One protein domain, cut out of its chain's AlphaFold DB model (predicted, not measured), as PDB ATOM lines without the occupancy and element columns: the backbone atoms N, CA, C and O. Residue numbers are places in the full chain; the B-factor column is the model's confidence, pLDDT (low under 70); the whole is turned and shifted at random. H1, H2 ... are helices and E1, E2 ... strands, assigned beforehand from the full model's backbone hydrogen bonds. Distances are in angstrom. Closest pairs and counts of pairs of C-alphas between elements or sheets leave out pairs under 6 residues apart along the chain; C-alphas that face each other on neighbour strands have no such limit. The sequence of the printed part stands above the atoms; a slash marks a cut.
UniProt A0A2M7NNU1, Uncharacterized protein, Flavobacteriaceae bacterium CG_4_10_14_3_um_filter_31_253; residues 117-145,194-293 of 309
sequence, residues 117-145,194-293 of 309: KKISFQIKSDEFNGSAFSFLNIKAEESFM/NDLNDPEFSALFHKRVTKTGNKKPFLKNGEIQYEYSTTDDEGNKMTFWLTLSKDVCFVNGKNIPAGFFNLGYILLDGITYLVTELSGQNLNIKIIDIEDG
ATOM      1  N   LYS A 117     299.659 248.977 283.922       94.56
ATOM      2  CA  LYS A 117     299.966 247.874 284.829       94.56
ATOM      3  C   LYS A 117     301.016 248.317 285.818       94.56
ATOM      4  O   LYS A 117     302.009 248.909 285.410       94.56
ATOM      5  N   LYS A 118     300.820 248.018 287.093       96.62
ATOM      6  CA  LYS A 118     301.879 248.076 288.094       96.62
ATOM      7  C   LYS A 118     302.477 246.681 288.214       96.62
ATOM      8  O   LYS A 118     301.775 245.729 288.542       96.62
ATOM      9  N   ILE A 119     303.760 246.571 287.906       96.50
ATOM     10  CA  ILE A 119     304.530 245.334 287.949       96.50
ATOM     11  C   ILE A 119     305.432 245.416 289.170       96.50
ATOM     12  O   ILE A 119     306.393 246.188 289.176       96.50
ATOM     13  N   SER A 120     305.122 244.626 290.193       97.19
ATOM     14  CA  SER A 120     305.975 244.477 291.370       97.19
ATOM     15  C   SER A 120     306.922 243.306 291.153       97.19
ATOM     16  O   SER A 120     306.510 242.233 290.702       97.19
ATOM     17  N   PHE A 121     308.194 243.482 291.485       97.00
ATOM     18  CA  PHE A 121     309.231 242.490 291.232       97.00
ATOM     19  C   PHE A 121     310.248 242.429 292.367       97.00
ATOM     20  O   PHE A 121     310.406 243.368 293.144       97.00
ATOM     21  N   GLN A 122     310.948 241.305 292.447       96.31
ATOM     22  CA  GLN A 122     312.133 241.120 293.268       96.31
ATOM     23  C   GLN A 122     313.361 241.119 292.360       96.31
ATOM     24  O   GLN A 122     313.314 240.544 291.273       96.31
ATOM     25  N   ILE A 123     314.437 241.756 292.809       94.69
ATOM     26  CA  ILE A 123     315.727 241.823 292.122       94.69
ATOM     27  C   ILE A 123     316.832 241.364 293.065       94.69
ATOM     28  O   ILE A 123     316.817 241.669 294.259       94.69
ATOM     29  N   LYS A 124     317.783 240.620 292.510       93.56
ATOM     30  CA  LYS A 124     319.058 240.284 293.121       93.56
ATOM     31  C   LYS A 124     320.145 240.400 292.057       93.56
ATOM     32  O   LYS A 124     320.189 239.591 291.131       93.56
ATOM     33  N   SER A 125     321.009 241.383 292.213       90.69
ATOM     34  CA  SER A 125     322.229 241.594 291.446       90.69
ATOM     35  C   SER A 125     323.327 242.126 292.360       90.69
ATOM     36  O   SER A 125     323.113 242.277 293.565       90.69
ATOM     37  N   ASP A 126     324.493 242.404 291.782       86.75
ATOM     38  CA  ASP A 126     325.595 243.052 292.493       86.75
ATOM     39  C   ASP A 126     325.237 244.492 292.916       86.75
ATOM     40  O   ASP A 126     325.704 244.962 293.948       86.75
ATOM     41  N   GLU A 127     324.366 245.170 292.157       84.38
ATOM     42  CA  GLU A 127     323.953 246.567 292.392       84.38
ATOM     43  C   GLU A 127     322.648 246.704 293.192       84.38
ATOM     44  O   GLU A 127     322.446 247.685 293.903       84.38
ATOM     45  N   PHE A 128     321.727 245.746 293.060       88.06
ATOM     46  CA  PHE A 128     320.379 245.858 293.611       88.06
ATOM     47  C   PHE A 128     319.954 244.573 294.295       88.06
ATOM     48  O   PHE A 128     320.020 243.483 293.725       88.06
ATOM     49  N   ASN A 129     319.409 244.692 295.501       90.19
ATOM     50  CA  ASN A 129     318.864 243.541 296.202       90.19
ATOM     51  C   ASN A 129     317.664 243.948 297.056       90.19
ATOM     52  O   ASN A 129     317.807 244.615 298.081       90.19
ATOM     53  N   GLY A 130     316.471 243.537 296.623       91.31
ATOM     54  CA  GLY A 130     315.222 243.907 297.277       91.31
ATOM     55  C   GLY A 130     313.991 243.689 296.405       91.31
ATOM     56  O   GLY A 130     314.013 242.950 295.422       91.31
ATOM     57  N   SER A 131     312.885 244.322 296.798       94.25
ATOM     58  CA  SER A 131     311.624 244.321 296.047       94.25
ATOM     59  C   SER A 131     311.271 245.733 295.610       94.25
ATOM     60  O   SER A 131     311.408 246.672 296.384       94.25
ATOM     61  N   ALA A 132     310.773 245.879 294.392       95.56
ATOM     62  CA  ALA A 132     310.475 247.158 293.770       95.56
ATOM     63  C   ALA A 132     309.249 247.048 292.864       95.56
ATOM     64  O   ALA A 132     308.613 245.996 292.776       95.56
ATOM     65  N   PHE A 133     308.887 248.150 292.213       97.19
ATOM     66  CA  PHE A 133     307.792 248.158 291.259       97.19
ATOM     67  C   PHE A 133     307.991 249.198 290.161       97.19
ATOM     68  O   PHE A 133     308.558 250.267 290.359       97.19
ATOM     69  N   SER A 134     307.464 248.907 288.982       97.38
ATOM     70  CA  SER A 134     307.342 249.892 287.911       97.38
ATOM     71  C   SER A 134     305.930 249.892 287.358       97.38
ATOM     72  O   SER A 134     305.163 248.949 287.549       97.38
ATOM     73  N   PHE A 135     305.577 250.970 286.680       97.44
ATOM     74  CA  PHE A 135     304.359 251.073 285.910       97.44
ATOM     75  C   PHE A 135     304.675 250.906 284.436       97.44
ATOM     76  O   PHE A 135     305.655 251.451 283.938       97.44
ATOM     77  N   LEU A 136     303.800 250.206 283.732       94.69
ATOM     78  CA  LEU A 136     303.839 250.048 282.293       94.69
ATOM     79  C   LEU A 136     302.542 250.601 281.709       94.69
ATOM     80  O   LEU A 136     301.473 249.998 281.838       94.69
ATOM     81  N   ASN A 137     302.627 251.774 281.087       92.69
ATOM     82  CA  ASN A 137     301.497 252.427 280.445       92.69
ATOM     83  C   ASN A 137     301.473 252.072 278.958       92.69
ATOM     84  O   ASN A 137     302.101 252.715 278.117       92.69
ATOM     85  N   ILE A 138     300.682 251.048 278.643       87.75
ATOM     86  CA  ILE A 138     300.528 250.508 277.288       87.75
ATOM     87  C   ILE A 138     299.994 251.559 276.304       87.75
ATOM     88  O   ILE A 138     300.377 251.564 275.140       87.75
ATOM     89  N   LYS A 139     299.112 252.462 276.751       85.69
ATOM     90  CA  LYS A 139     298.501 253.483 275.882       85.69
ATOM     91  C   LYS A 139     299.434 254.659 275.609       85.69
ATOM     92  O   LYS A 139     299.390 255.202 274.511       85.69
ATOM     93  N   ALA A 140     300.230 255.057 276.598       88.94
ATOM     94  CA  ALA A 140     301.201 256.142 276.460       88.94
ATOM     95  C   ALA A 140     302.565 255.677 275.913       88.94
ATOM     96  O   ALA A 140     303.442 256.516 275.701       88.94
ATOM     97  N   GLU A 141     302.717 254.369 275.667       89.06
ATOM     98  CA  GLU A 141     303.938 253.739 275.152       89.06
ATOM     99  C   GLU A 141     305.162 254.066 276.025       89.06
ATOM    100  O   GLU A 141     306.242 254.401 275.532       89.06
ATOM    101  N   GLU A 142     304.984 253.986 277.347       92.12
ATOM    102  CA  GLU A 142     306.043 254.288 278.307       92.12
ATOM    103  C   GLU A 142     305.997 253.405 279.553       92.12
ATOM    104  O   GLU A 142     304.946 252.897 279.959       92.12
ATOM    105  N   SER A 143     307.155 253.284 280.188       94.44
ATOM    106  CA  SER A 143     307.309 252.716 281.522       94.44
ATOM    107  C   SER A 143     307.741 253.799 282.488       94.44
ATOM    108  O   SER A 143     308.484 254.700 282.104       94.44
ATOM    109  N   PHE A 144     307.332 253.690 283.746       96.75
ATOM    110  CA  PHE A 144     307.696 254.617 284.807       96.75
ATOM    111  C   PHE A 144     308.134 253.867 286.066       96.75
ATOM    112  O   PHE A 144     307.400 253.026 286.576       96.75
ATOM    113  N   MET A 145     309.312 254.186 286.592       96.38
ATOM    114  CA  MET A 145     309.791 253.710 287.885       96.38
ATOM    115  C   MET A 145     309.919 254.901 288.838       96.38
ATOM    116  O   MET A 145     310.768 255.773 288.611       96.38
ATOM    117  N   ASN A 194     317.276 244.378 271.861       59.47
ATOM    118  CA  ASN A 194     317.776 245.563 271.136       59.47
ATOM    119  C   ASN A 194     316.685 246.553 270.681       59.47
ATOM    120  O   ASN A 194     316.861 247.762 270.829       59.47
ATOM    121  N   ASP A 195     315.563 246.044 270.166       74.31
ATOM    122  CA  ASP A 195     314.323 246.798 269.995       74.31
ATOM    123  C   ASP A 195     313.131 245.829 269.937       74.31
ATOM    124  O   ASP A 195     313.059 244.966 269.062       74.31
ATOM    125  N   LEU A 196     312.178 245.964 270.864       79.44
ATOM    126  CA  LEU A 196     310.935 245.178 270.859       79.44
ATOM    127  C   LEU A 196     310.021 245.517 269.670       79.44
ATOM    128  O   LEU A 196     309.084 244.773 269.388       79.44
ATOM    129  N   ASN A 197     310.269 246.647 269.004       75.81
ATOM    130  CA  ASN A 197     309.451 247.186 267.919       75.81
ATOM    131  C   ASN A 197     310.023 246.905 266.533       75.81
ATOM    132  O   ASN A 197     309.382 247.248 265.538       75.81
ATOM    133  N   ASP A 198     311.204 246.289 266.457       82.06
ATOM    134  CA  ASP A 198     311.775 245.845 265.194       82.06
ATOM    135  C   ASP A 198     310.814 244.831 264.537       82.06
ATOM    136  O   ASP A 198     310.441 243.840 265.176       82.06
ATOM    137  N   PRO A 199     310.394 245.032 263.272       79.62
ATOM    138  CA  PRO A 199     309.610 244.043 262.535       79.62
ATOM    139  C   PRO A 199     310.240 242.641 262.516       79.62
ATOM    140  O   PRO A 199     309.522 241.643 262.424       79.62
ATOM    141  N   GLU A 200     311.568 242.549 262.629       85.12
ATOM    142  CA  GLU A 200     312.319 241.295 262.692       85.12
ATOM    143  C   GLU A 200     312.487 240.747 264.117       85.12
ATOM    144  O   GLU A 200     313.001 239.637 264.276       85.12
ATOM    145  N   PHE A 201     312.021 241.452 265.157       85.06
ATOM    146  CA  PHE A 201     312.214 241.068 266.560       85.06
ATOM    147  C   PHE A 201     311.811 239.614 266.830       85.06
ATOM    148  O   PHE A 201     312.594 238.856 267.396       85.06
ATOM    149  N   SER A 202     310.625 239.190 266.376       83.94
ATOM    150  CA  SER A 202     310.151 237.812 266.587       83.94
ATOM    151  C   SER A 202     311.062 236.778 265.916       83.94
ATOM    152  O   SER A 202     311.400 235.751 266.506       83.94
ATOM    153  N   ALA A 203     311.516 237.056 264.692       84.06
ATOM    154  CA  ALA A 203     312.413 236.163 263.963       84.06
ATOM    155  C   ALA A 203     313.794 236.083 264.636       84.06
ATOM    156  O   ALA A 203     314.347 234.993 264.807       84.06
ATOM    157  N   LEU A 204     314.335 237.226 265.068       87.69
ATOM    158  CA  LEU A 204     315.590 237.308 265.816       87.69
ATOM    159  C   LEU A 204     315.493 236.595 267.165       87.69
ATOM    160  O   LEU A 204     316.420 235.873 267.538       87.69
ATOM    161  N   PHE A 205     314.365 236.743 267.857       88.50
ATOM    162  CA  PHE A 205     314.075 236.041 269.096       88.50
ATOM    163  C   PHE A 205     314.158 234.527 268.877       88.50
ATOM    164  O   PHE A 205     314.963 233.870 269.526       88.50
ATOM    165  N   HIS A 206     313.432 233.969 267.905       87.69
ATOM    166  CA  HIS A 206     313.463 232.522 267.631       87.69
ATOM    167  C   HIS A 206     314.829 232.010 267.174       87.69
ATOM    168  O   HIS A 206     315.165 230.852 267.409       87.69
ATOM    169  N   LYS A 207     315.635 232.861 266.532       90.19
ATOM    170  CA  LYS A 207     317.000 232.509 266.129       90.19
ATOM    171  C   LYS A 207     317.958 232.415 267.320       90.19
ATOM    172  O   LYS A 207     318.869 231.592 267.294       90.19
ATOM    173  N   ARG A 208     317.799 233.279 268.326       88.75
ATOM    174  CA  ARG A 208     318.736 233.408 269.461       88.75
ATOM    175  C   ARG A 208     318.270 232.696 270.724       88.75
ATOM    176  O   ARG A 208     319.073 232.427 271.615       88.75
ATOM    177  N   VAL A 209     316.979 232.422 270.824       91.50
ATOM    178  CA  VAL A 209     316.338 231.940 272.040       91.50
ATOM    179  C   VAL A 209     315.775 230.552 271.795       91.50
ATOM    180  O   VAL A 209     314.985 230.325 270.883       91.50
ATOM    181  N   THR A 210     316.132 229.621 272.672       93.50
ATOM    182  CA  THR A 210     315.637 228.245 272.632       93.50
ATOM    183  C   THR A 210     314.698 227.984 273.801       93.50
ATOM    184  O   THR A 210     315.036 228.245 274.954       93.50
ATOM    185  N   LYS A 211     313.516 227.430 273.524       92.81
ATOM    186  CA  LYS A 211     312.605 226.933 274.561       92.81
ATOM    187  C   LYS A 211     313.159 225.637 275.155       92.81
ATOM    188  O   LYS A 211     313.417 224.695 274.413       92.81
ATOM    189  N   THR A 212     313.295 225.559 276.477       92.19
ATOM    190  CA  THR A 212     313.969 224.417 277.135       92.19
ATOM    191  C   THR A 212     313.028 223.256 277.469       92.19
ATOM    192  O   THR A 212     313.474 222.143 277.728       92.19
ATOM    193  N   GLY A 213     311.714 223.507 277.472       86.69
ATOM    194  CA  GLY A 213     310.681 222.541 277.866       86.69
ATOM    195  C   GLY A 213     310.286 222.615 279.344       86.69
ATOM    196  O   GLY A 213     309.225 222.101 279.712       86.69
ATOM    197  N   ASN A 214     311.064 223.317 280.173       92.38
ATOM    198  CA  ASN A 214     310.718 223.547 281.571       92.38
ATOM    199  C   ASN A 214     309.476 224.441 281.685       92.38
ATOM    200  O   ASN A 214     309.272 225.384 280.913       92.38
ATOM    201  N   LYS A 215     308.627 224.124 282.665       94.44
ATOM    202  CA  LYS A 215     307.400 224.862 282.968       94.44
ATOM    203  C   LYS A 215     307.181 224.927 284.471       94.44
ATOM    204  O   LYS A 215     307.456 223.958 285.177       94.44
ATOM    205  N   LYS A 216     306.652 226.045 284.957       91.25
ATOM    206  CA  LYS A 216     306.297 226.226 286.371       91.25
ATOM    207  C   LYS A 216     305.059 227.117 286.487       91.25
ATOM    208  O   LYS A 216     304.747 227.829 285.529       91.25
ATOM    209  N   PRO A 217     304.325 227.076 287.610       87.75
ATOM    210  CA  PRO A 217     303.263 228.038 287.841       87.75
ATOM    211  C   PRO A 217     303.830 229.465 287.922       87.75
ATOM    212  O   PRO A 217     304.919 229.697 288.456       87.75
ATOM    213  N   PHE A 218     303.104 230.427 287.371       88.75
ATOM    214  CA  PHE A 218     303.314 231.854 287.546       88.75
ATOM    215  C   PHE A 218     302.324 232.352 288.594       88.75
ATOM    216  O   PHE A 218     301.127 232.131 288.459       88.75
ATOM    217  N   LEU A 219     302.840 232.979 289.656       85.50
ATOM    218  CA  LEU A 219     302.065 233.435 290.816       85.50
ATOM    219  C   LEU A 219     301.124 232.346 291.385       85.50
ATOM    220  O   LEU A 219     301.232 231.157 291.089       85.50
ATOM    221  N   LYS A 220     300.215 232.737 292.283       70.75
ATOM    222  CA  LYS A 220     299.217 231.824 292.874       70.75
ATOM    223  C   LYS A 220     297.981 231.623 291.985       70.75
ATOM    224  O   LYS A 220     297.091 230.868 292.357       70.75
ATOM    225  N   ASN A 221     297.916 232.289 290.831       63.84
ATOM    226  CA  ASN A 221     296.748 232.301 289.945       63.84
ATOM    227  C   ASN A 221     296.659 231.064 289.017       63.84
ATOM    228  O   ASN A 221     295.693 230.929 288.270       63.84
ATOM    229  N   GLY A 222     297.648 230.161 289.068       66.44
ATOM    230  CA  GLY A 222     297.651 228.896 288.325       66.44
ATOM    231  C   GLY A 222     298.059 229.011 286.853       66.44
ATOM    232  O   GLY A 222     297.943 228.036 286.110       66.44
ATOM    233  N   GLU A 223     298.541 230.171 286.406       78.56
ATOM    234  CA  GLU A 223     299.087 230.323 285.058       78.56
ATOM    235  C   GLU A 223     300.373 229.523 284.897       78.56
ATOM    236  O   GLU A 223     301.130 229.350 285.842       78.56
ATOM    237  N   ILE A 224     300.637 229.024 283.693       83.81
ATOM    238  CA  ILE A 224     301.888 228.326 283.399       83.81
ATOM    239  C   ILE A 224     302.815 229.285 282.666       83.81
ATOM    240  O   ILE A 224     302.434 229.890 281.662       83.81
ATOM    241  N   GLN A 225     304.038 229.397 283.164       91.75
ATOM    242  CA  GLN A 225     305.156 230.035 282.481       91.75
ATOM    243  C   GLN A 225     306.115 228.959 281.969       91.75
ATOM    244  O   GLN A 225     306.253 227.888 282.571       91.75
ATOM    245  N   TYR A 226     306.766 229.252 280.851       93.25
ATOM    246  CA  TYR A 226     307.710 228.368 280.182       93.25
ATOM    247  C   TYR A 226     309.083 229.014 280.141       93.25
ATOM    248  O   TYR A 226     309.189 230.221 279.932       93.25
ATOM    249  N   GLU A 227     310.115 228.200 280.315       96.50
ATOM    250  CA  GLU A 227     311.498 228.656 280.283       96.50
ATOM    251  C   GLU A 227     312.041 228.718 278.854       96.50
ATOM    252  O   GLU A 227     311.800 227.842 278.009       96.50
ATOM    253  N   TYR A 228     312.824 229.762 278.631       95.25
ATOM    254  CA  TYR A 228     313.577 230.041 277.429       95.25
ATOM    255  C   TYR A 228     315.020 230.356 277.827       95.25
ATOM    256  O   TYR A 228     315.264 230.968 278.865       95.25
ATOM    257  N   SER A 229     315.978 229.929 277.011       95.06
ATOM    258  CA  SER A 229     317.403 230.159 277.233       95.06
ATOM    259  C   SER A 229     318.052 230.839 276.038       95.06
ATOM    260  O   SER A 229     317.720 230.533 274.891       95.06
ATOM    261  N   THR A 230     319.014 231.707 276.314       92.88
ATOM    262  CA  THR A 230     319.848 232.399 275.328       92.88
ATOM    263  C   THR A 230     321.221 232.697 275.943       92.88
ATOM    264  O   THR A 230     321.528 232.195 277.028       92.88
ATOM    265  N   THR A 231     322.045 233.486 275.264       90.12
ATOM    266  CA  THR A 231     323.292 234.030 275.808       90.12
ATOM    267  C   THR A 231     323.261 235.553 275.769       90.12
ATOM    268  O   THR A 231     322.641 236.120 274.869       90.12
ATOM    269  N   ASP A 232     323.908 236.201 276.734       83.06
ATOM    270  CA  ASP A 232     324.182 237.640 276.662       83.06
ATOM    271  C   ASP A 232     325.295 237.953 275.643       83.06
ATOM    272  O   ASP A 232     325.812 237.059 274.961       83.06
ATOM    273  N   ASP A 233     325.645 239.235 275.525       80.56
ATOM    274  CA  ASP A 233     326.674 239.720 274.599       80.56
ATOM    275  C   ASP A 233     328.089 239.222 274.951       80.56
ATOM    276  O   ASP A 233     328.969 239.196 274.090       80.56
ATOM    277  N   GLU A 234     328.303 238.776 276.191       84.69
ATOM    278  CA  GLU A 234     329.551 238.169 276.665       84.69
ATOM    279  C   GLU A 234     329.568 236.639 276.479       84.69
ATOM    280  O   GLU A 234     330.582 235.981 276.718       84.69
ATOM    281  N   GLY A 235     328.462 236.054 276.008       87.19
ATOM    282  CA  GLY A 235     328.305 234.617 275.803       87.19
ATOM    283  C   GLY A 235     327.861 233.849 277.051       87.19
ATOM    284  O   GLY A 235     327.753 232.619 277.000       87.19
ATOM    285  N   ASN A 236     327.562 234.530 278.160       90.38
ATOM    286  CA  ASN A 236     327.089 233.879 279.373       90.38
ATOM    287  C   ASN A 236     325.632 233.457 279.219       90.38
ATOM    288  O   ASN A 236     324.811 234.114 278.576       90.38
ATOM    289  N   LYS A 237     325.284 232.331 279.844       92.25
ATOM    290  CA  LYS A 237     323.931 231.790 279.765       92.25
ATOM    291  C   LYS A 237     322.937 232.718 280.458       92.25
ATOM    292  O   LYS A 237     323.044 232.995 281.651       92.25
ATOM    293  N   MET A 238     321.885 233.052 279.727       93.56
ATOM    294  CA  MET A 238     320.705 233.727 280.232       93.56
ATOM    295  C   MET A 238     319.479 232.834 280.111       93.56
ATOM    296  O   MET A 238     319.326 232.048 279.174       93.56
ATOM    297  N   THR A 239     318.569 232.975 281.063       95.31
ATOM    298  CA  THR A 239     317.262 232.326 281.051       95.31
ATOM    299  C   THR A 239     316.188 233.349 281.340       95.31
ATOM    300  O   THR A 239     316.387 234.275 282.123       95.31
ATOM    301  N   PHE A 240     315.036 233.189 280.715       94.12
ATOM    302  CA  PHE A 240     313.871 233.988 281.035       94.12
ATOM    303  C   PHE A 240     312.604 233.166 280.861       94.12
ATOM    304  O   PHE A 240     312.566 232.161 280.146       94.12
ATOM    305  N   TRP A 241     311.563 233.585 281.564       95.88
ATOM    306  CA  TRP A 241     310.312 232.851 281.648       95.88
ATOM    307  C   TRP A 241     309.176 233.663 281.056       95.88
ATOM    308  O   TRP A 241     308.939 234.805 281.457       95.88
ATOM    309  N   LEU A 242     308.447 233.051 280.125       93.44
ATOM    310  CA  LEU A 242     307.317 233.678 279.454       93.44
ATOM    311  C   LEU A 242     306.008 233.007 279.851       93.44
ATOM    312  O   LEU A 242     305.898 231.777 279.835       93.44
ATOM    313  N   THR A 243     304.983 233.812 280.107       89.38
ATOM    314  CA  THR A 243     303.592 233.353 280.113       89.38
ATOM    315  C   THR A 243     302.776 234.108 279.070       89.38
ATOM    316  O   THR A 243     303.144 235.196 278.634       89.38
ATOM    317  N   LEU A 244     301.670 233.514 278.627       84.25
ATOM    318  CA  LEU A 244     300.758 234.169 277.694       84.25
ATOM    319  C   LEU A 244     299.990 235.269 278.422       84.25
ATOM    320  O   LEU A 244     299.275 234.963 279.380       84.25
ATOM    321  N   SER A 245     300.050 236.495 277.906       83.50
ATOM    322  CA  SER A 245     299.254 237.603 278.431       83.50
ATOM    323  C   SER A 245     297.754 237.291 278.346       83.50
ATOM    324  O   SER A 245     297.293 236.606 277.422       83.50
ATOM    325  N   LYS A 246     296.984 237.759 279.331       74.31
ATOM    326  CA  LYS A 246     295.514 237.640 279.355       74.31
ATOM    327  C   LYS A 246     294.803 238.985 279.254       74.31
ATOM    328  O   LYS A 246     293.631 239.024 278.899       74.31
ATOM    329  N   ASP A 247     295.495 240.060 279.595       74.06
ATOM    330  CA  ASP A 247     294.916 241.367 279.897       74.06
ATOM    331  C   ASP A 247     295.565 242.516 279.110       74.06
ATOM    332  O   ASP A 247     294.974 243.594 278.996       74.06
ATOM    333  N   VAL A 248     296.742 242.273 278.526       81.75
ATOM    334  CA  VAL A 248     297.445 243.186 277.617       81.75
ATOM    335  C   VAL A 248     297.600 242.542 276.250       81.75
ATOM    336  O   VAL A 248     298.075 241.411 276.137       81.75
ATOM    337  N   CYS A 249     297.233 243.287 275.212       78.25
ATOM    338  CA  CYS A 249     297.374 242.855 273.830       78.25
ATOM    339  C   CYS A 249     297.926 244.002 272.997       78.25
ATOM    340  O   CYS A 249     297.305 245.068 272.902       78.25
ATOM    341  N   PHE A 250     299.085 243.779 272.383       76.75
ATOM    342  CA  PHE A 250     299.617 244.711 271.399       76.75
ATOM    343  C   PHE A 250     298.972 244.472 270.042       76.75
ATOM    344  O   PHE A 250     298.706 243.341 269.638       76.75
ATOM    345  N   VAL A 251     298.704 245.570 269.343       66.50
ATOM    346  CA  VAL A 251     298.289 245.540 267.943       66.50
ATOM    347  C   VAL A 251     299.555 245.624 267.100       66.50
ATOM    348  O   VAL A 251     300.434 246.427 267.415       66.50
ATOM    349  N   ASN A 252     299.641 244.833 266.028       61.47
ATOM    350  CA  ASN A 252     300.756 244.913 265.084       61.47
ATOM    351  C   ASN A 252     300.980 246.367 264.628       61.47
ATOM    352  O   ASN A 252     300.032 247.050 264.238       61.47
ATOM    353  N   GLY A 253     302.233 246.825 264.681       62.28
ATOM    354  CA  GLY A 253     302.633 248.174 264.269       62.28
ATOM    355  C   GLY A 253     302.473 249.274 265.327       62.28
ATOM    356  O   GLY A 253     302.768 250.426 265.023       62.28
ATOM    357  N   LYS A 254     302.020 248.963 266.551       67.94
ATOM    358  CA  LYS A 254     302.121 249.888 267.696       67.94
ATOM    359  C   LYS A 254     303.399 249.650 268.484       67.94
ATOM    360  O   LYS A 254     303.842 248.507 268.569       67.94
ATOM    361  N   ASN A 255     303.925 250.703 269.116       74.75
ATOM    362  CA  ASN A 255     305.103 250.521 269.948       74.75
ATOM    363  C   ASN A 255     304.750 249.776 271.238       74.75
ATOM    364  O   ASN A 255     303.775 250.067 271.933       74.75
ATOM    365  N   ILE A 256     305.608 248.830 271.563       82.00
ATOM    366  CA  ILE A 256     305.674 248.052 272.778       82.00
ATOM    367  C   ILE A 256     306.588 248.824 273.732       82.00
ATOM    368  O   ILE A 256     307.782 248.982 273.446       82.00
ATOM    369  N   PRO A 257     306.063 249.340 274.857       80.56
ATOM    370  CA  PRO A 257     306.910 249.958 275.858       80.56
ATOM    371  C   PRO A 257     307.820 248.900 276.477       80.56
ATOM    372  O   PRO A 257     307.351 247.882 276.986       80.56
ATOM    373  N   ALA A 258     309.125 249.158 276.451       82.12
ATOM    374  CA  ALA A 258     310.080 248.346 277.184       82.12
ATOM    375  C   ALA A 258     309.893 248.592 278.683       82.12
ATOM    376  O   ALA A 258     309.979 249.735 279.140       82.12
ATOM    377  N   GLY A 259     309.611 247.541 279.447       87.00
ATOM    378  CA  GLY A 259     309.582 247.642 280.900       87.00
ATOM    379  C   GLY A 259     310.983 247.564 281.502       87.00
ATOM    380  O   GLY A 259     311.956 247.177 280.849       87.00
ATOM    381  N   PHE A 260     311.081 247.983 282.760       90.50
ATOM    382  CA  PHE A 260     312.350 248.047 283.476       90.50
ATOM    383  C   PHE A 260     312.971 246.662 283.630       90.50
ATOM    384  O   PHE A 260     312.276 245.679 283.887       90.50
ATOM    385  N   PHE A 261     314.294 246.598 283.461       87.94
ATOM    386  CA  PHE A 261     315.066 245.355 283.494       87.94
ATOM    387  C   PHE A 261     314.576 244.285 282.502       87.94
ATOM    388  O   PHE A 261     314.774 243.091 282.718       87.94
ATOM    389  N   ASN A 262     313.930 244.709 281.410       86.44
ATOM    390  CA  ASN A 262     313.291 243.837 280.419       86.44
ATOM    391  C   ASN A 262     312.144 242.969 280.979       86.44
ATOM    392  O   ASN A 262     311.685 242.050 280.298       86.44
ATOM    393  N   LEU A 263     311.639 243.271 282.181       90.94
ATOM    394  CA  LEU A 263     310.338 242.778 282.626       90.94
ATOM    395  C   LEU A 263     309.228 243.512 281.881       90.94
ATOM    396  O   LEU A 263     309.362 244.685 281.553       90.94
ATOM    397  N   GLY A 264     308.098 242.850 281.664       91.06
ATOM    398  CA  GLY A 264     306.965 243.432 280.950       91.06
ATOM    399  C   GLY A 264     306.570 242.579 279.761       91.06
ATOM    400  O   GLY A 264     306.782 241.371 279.761       91.06
ATOM    401  N   TYR A 265     305.942 243.184 278.764       90.88
ATOM    402  CA  TYR A 265     305.312 242.425 277.694       90.88
ATOM    403  C   TYR A 265     306.125 242.492 276.402       90.88
ATOM    404  O   TYR A 265     306.710 243.520 276.077       90.88
ATOM    405  N   ILE A 266     306.109 241.397 275.649       89.94
ATOM    406  CA  ILE A 266     306.743 241.267 274.335       89.94
ATOM    407  C   ILE A 266     305.742 240.696 273.333       89.94
ATOM    408  O   ILE A 266     304.802 239.995 273.718       89.94
ATOM    409  N   LEU A 267     305.942 240.974 272.048       84.62
ATOM    410  CA  LEU A 267     305.120 240.449 270.962       84.62
ATOM    411  C   LEU A 267     305.936 239.449 270.143       84.62
ATOM    412  O   LEU A 267     306.926 239.822 269.524       84.62
ATOM    413  N   LEU A 268     305.515 238.186 270.133       82.00
ATOM    414  CA  LEU A 268     306.156 237.118 269.365       82.00
ATOM    415  C   LEU A 268     305.121 236.462 268.461       82.00
ATOM    416  O   LEU A 268     304.118 235.936 268.941       82.00
ATOM    417  N   ASP A 269     305.356 236.505 267.154       77.56
ATOM    418  CA  ASP A 269     304.461 235.983 266.111       77.56
ATOM    419  C   ASP A 269     303.030 236.519 266.254       77.56
ATOM    420  O   ASP A 269     302.039 235.794 266.164       77.56
ATOM    421  N   GLY A 270     302.931 237.812 266.565       71.25
ATOM    422  CA  GLY A 270     301.677 238.489 266.864       71.25
ATOM    423  C   GLY A 270     301.144 238.227 268.271       71.25
ATOM    424  O   GLY A 270     300.288 238.981 268.694       71.25
ATOM    425  N   ILE A 271     301.653 237.247 269.026       76.69
ATOM    426  CA  ILE A 271     301.171 236.862 270.362       76.69
ATOM    427  C   ILE A 271     301.850 237.681 271.459       76.69
ATOM    428  O   ILE A 271     303.075 237.723 271.551       76.69
ATOM    429  N   THR A 272     301.054 238.319 272.324       85.00
ATOM    430  CA  THR A 272     301.589 239.054 273.478       85.00
ATOM    431  C   THR A 272     301.924 238.096 274.625       85.00
ATOM    432  O   THR A 272     301.049 237.419 275.175       85.00
ATOM    433  N   TYR A 273     303.195 238.065 275.008       88.06
ATOM    434  CA  TYR A 273     303.708 237.348 276.170       88.06
ATOM    435  C   TYR A 273     304.113 238.334 277.255       88.06
ATOM    436  O   TYR A 273     304.464 239.474 276.971       88.06
ATOM    437  N   LEU A 274     304.091 237.873 278.496       92.06
ATOM    438  CA  LEU A 274     304.664 238.553 279.647       92.06
ATOM    439  C   LEU A 274     305.986 237.868 280.008       92.06
ATOM    440  O   LEU A 274     306.008 236.659 280.250       92.06
ATOM    441  N   VAL A 275     307.066 238.645 280.068       95.00
ATOM    442  CA  VAL A 275     308.351 238.269 280.660       95.00
ATOM    443  C   VAL A 275     308.205 238.350 282.174       95.00
ATOM    444  O   VAL A 275     308.058 239.426 282.747       95.00
ATOM    445  N   THR A 276     308.196 237.185 282.810       95.06
ATOM    446  CA  THR A 276     307.874 237.020 284.238       95.06
ATOM    447  C   THR A 276     309.101 236.903 285.127       95.06
ATOM    448  O   THR A 276     309.040 237.217 286.313       95.06
ATOM    449  N   GLU A 277     310.212 236.442 284.566       95.69
ATOM    450  CA  GLU A 277     311.462 236.221 285.278       95.69
ATOM    451  C   GLU A 277     312.609 236.253 284.275       95.69
ATOM    452  O   GLU A 277     312.452 235.788 283.145       95.69
ATOM    453  N   LEU A 278     313.752 236.775 284.700       94.19
ATOM    454  CA  LEU A 278     314.992 236.812 283.944       94.19
ATOM    455  C   LEU A 278     316.145 236.498 284.899       94.19
ATOM    456  O   LEU A 278     316.211 237.021 286.009       94.19
ATOM    457  N   SER A 279     317.011 235.571 284.508       94.12
ATOM    458  CA  SER A 279     318.155 235.121 285.298       94.12
ATOM    459  C   SER A 279     319.390 234.969 284.418       94.12
ATOM    460  O   SER A 279     319.336 234.297 283.387       94.12
ATOM    461  N   GLY A 280     320.496 235.561 284.845       91.19
ATOM    462  CA  GLY A 280     321.836 235.434 284.276       91.19
ATOM    463  C   GLY A 280     322.867 235.242 285.389       91.19
ATOM    464  O   GLY A 280     322.503 234.950 286.528       91.19
ATOM    465  N   GLN A 281     324.150 235.407 285.068       87.00
ATOM    466  CA  GLN A 281     325.252 235.124 285.993       87.00
ATOM    467  C   GLN A 281     325.188 235.957 287.288       87.00
ATOM    468  O   GLN A 281     325.267 235.380 288.370       87.00
ATOM    469  N   ASN A 282     324.937 237.267 287.182       87.56
ATOM    470  CA  ASN A 282     324.884 238.199 288.323       87.56
ATOM    471  C   ASN A 282     323.545 238.948 288.414       87.56
ATOM    472  O   ASN A 282     323.460 240.050 288.950       87.56
ATOM    473  N   LEU A 283     322.484 238.378 287.843       89.62
ATOM    474  CA  LEU A 283     321.177 239.018 287.795       89.62
ATOM    475  C   LEU A 283     320.086 237.972 287.950       89.62
ATOM    476  O   LEU A 283     320.001 237.037 287.162       89.62
ATOM    477  N   ASN A 284     319.212 238.154 288.925       95.00
ATOM    478  CA  ASN A 284     317.957 237.434 289.028       95.00
ATOM    479  C   ASN A 284     316.849 238.441 289.309       95.00
ATOM    480  O   ASN A 284     316.886 239.152 290.312       95.00
ATOM    481  N   ILE A 285     315.876 238.511 288.411       95.38
ATOM    482  CA  ILE A 285     314.726 239.392 288.536       95.38
ATOM    483  C   ILE A 285     313.468 238.588 288.276       95.38
ATOM    484  O   ILE A 285     313.386 237.849 287.297       95.38
ATOM    485  N   LYS A 286     312.460 238.767 289.127       96.19
ATOM    486  CA  LYS A 286     311.200 238.034 289.040       96.19
ATOM    487  C   LYS A 286     310.012 238.898 289.426       96.19
ATOM    488  O   LYS A 286     310.019 239.524 290.481       96.19
ATOM    489  N   ILE A 287     308.953 238.847 288.628       96.12
ATOM    490  CA  ILE A 287     307.660 239.435 288.975       96.12
ATOM    491  C   ILE A 287     307.044 238.678 290.158       96.12
ATOM    492  O   ILE A 287     306.908 237.450 290.136       96.12
ATOM    493  N   ILE A 288     306.636 239.431 291.176       95.50
ATOM    494  CA  ILE A 288     305.968 238.920 292.378       95.50
ATOM    495  C   ILE A 288     304.492 239.318 292.446       95.50
ATOM    496  O   ILE A 288     303.740 238.651 293.151       95.50
ATOM    497  N   ASP A 289     304.077 240.356 291.712       94.88
ATOM    498  CA  ASP A 289     302.675 240.768 291.613       94.88
ATOM    499  C   ASP A 289     302.413 241.642 290.372       94.88
ATOM    500  O   ASP A 289     303.313 242.354 289.912       94.88
ATOM    501  N   ILE A 290     301.186 241.595 289.840       92.69
ATOM    502  CA  ILE A 290     300.721 242.454 288.738       92.69
ATOM    503  C   ILE A 290     299.284 242.887 289.004       92.69
ATOM    504  O   ILE A 290     298.382 242.057 289.113       92.69
ATOM    505  N   GLU A 291     299.068 244.196 288.994       92.69
ATOM    506  CA  GLU A 291     297.755 244.806 289.178       92.69
ATOM    507  C   GLU A 291     297.527 245.962 288.195       92.69
ATOM    508  O   GLU A 291     298.465 246.506 287.600       92.69
ATOM    509  N   ASP A 292     296.263 246.347 288.007       93.25
ATOM    510  CA  ASP A 292     295.951 247.624 287.365       93.25
ATOM    511  C   ASP A 292     296.440 248.759 288.271       93.25
ATOM    512  O   ASP A 292     296.178 248.775 289.472       93.25
ATOM    513  N   GLY A 293     297.151 249.718 287.687       93.25
ATOM    514  CA  GLY A 293     297.752 250.822 288.420       93.25
ATOM    515  C   GLY A 293     297.590 252.152 287.705       93.25
ATOM    516  O   GLY A 293     297.151 252.238 286.559       93.25
TER     517      GLY A 293
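Overview. This is residues 117 to 145 and 194 to 293 of the 309 residues of an uncharacterized protein of Flavobacteriaceae bacterium CG_4_10_14_3_um_filter_31_253 (UniProt A0A2M7NNU1). One large, strongly twisted antiparallel sheet makes most of this domain, with two wings that meet along E8: E6, E5 and E4 on one side of it, and E9, E1, E2 and E3 leading away on the other. E7 branches off beside the first half of E8, and the single helix H1 packs beside E7 and E5, far from the wing of E1, E2 and E3. The printed part has 129 residues, with one named helix and nine named strands in the order E1 E2 E3 H1 E4 E5 E6 E7 E8 E9, and the class is mostly strand. The whole is compact, with a radius of gyration of the C-alphas of 14.1 A, and rounded, spanning 34 by 32 by 29 A.

Arrangement. The sheet is branched at E8, residues 271 to 280, which has three neighbours. E6, residues 237 to 244, lies on one side of it, beside residues 273 to 280, while E7, residues 264 to 268, beside 271 to 275, and E9, residues 283 to 292, beside 276 to 280, lie on the other side. E8 bends by 60 degrees at residue 276. E6 and E8 are antiparallel at 149 degrees, with N 241 and O 277 within hydrogen-bond range at 2.9 A. The hairpin of E7 and E8 has N 273 and O 266 at 2.8 A, and the hairpin of E8 and E9 has N 278 and O 285 at 2.8 A. E7, E8 and E9 form a meander, each strand the antiparallel neighbour of the one before. E4, residues 210 to 218, E5, residues 223 to 231, and E6 form a second meander; N 216 and O 225 are 3.0 A apart, and N 228 and O 240 are 2.8 A apart. E1, residues 117 to 125, E2, residues 129 to 137, and E3, residues 142 to 145, form a third, with N 119 and O 134 at 2.8 A and N 144 and O 135 at 2.8 A. E1 and E9 are antiparallel neighbours at 163 degrees, with N 122 and O 286 within hydrogen-bond range at 2.8 A. E3, E4 and E7 are edge strands; E3 and E4 are apart. H1, residues 201 to 208, is on the sheet at a height of 7.0 A, only just over none of its strands, with 2 of its C-alphas falling on E7. Its closest C-alphas to E7 are those of Ser 202 and Leu 268, 4.9 A apart. In H1 every O i to N i+4 pair is within hydrogen-bond range.

Along the chain. E8 is 25.0 A long from first to last C-alpha and E9 is 26.7 A; C-alpha 292, the last of E9, is at (295.951, 247.624, 287.365). E1, 24.1 A long, begins at C-alpha 117, (299.966, 247.874, 284.829), and E2 is 25.1 A. E5 is 26.2 A, E6 23.4 A and E4 19.7 A, with a bend of 73 degrees at residue 213. H1, 10.5 A, begins at C-alpha 201, (312.214, 241.068, 266.560). E7 is 13.2 A long from first to last C-alpha and E3 is 10.3 A.

Size, cuts and confidence. The two C-alphas farthest apart are those of Asp 126 and Asn 252, 37.0 A. Residues 146 to 193 are cut out, and C-alphas 145 and 194 are 20.3 A apart across the cut, in the link from E3 to H1. Of the links that are printed whole, E6 to E7, residues 245 to 263, is long and the others are tight. The mean pLDDT of the printed part is 87.6; residue 194, residues 221 to 222 and residues 251 to 254 are under 70.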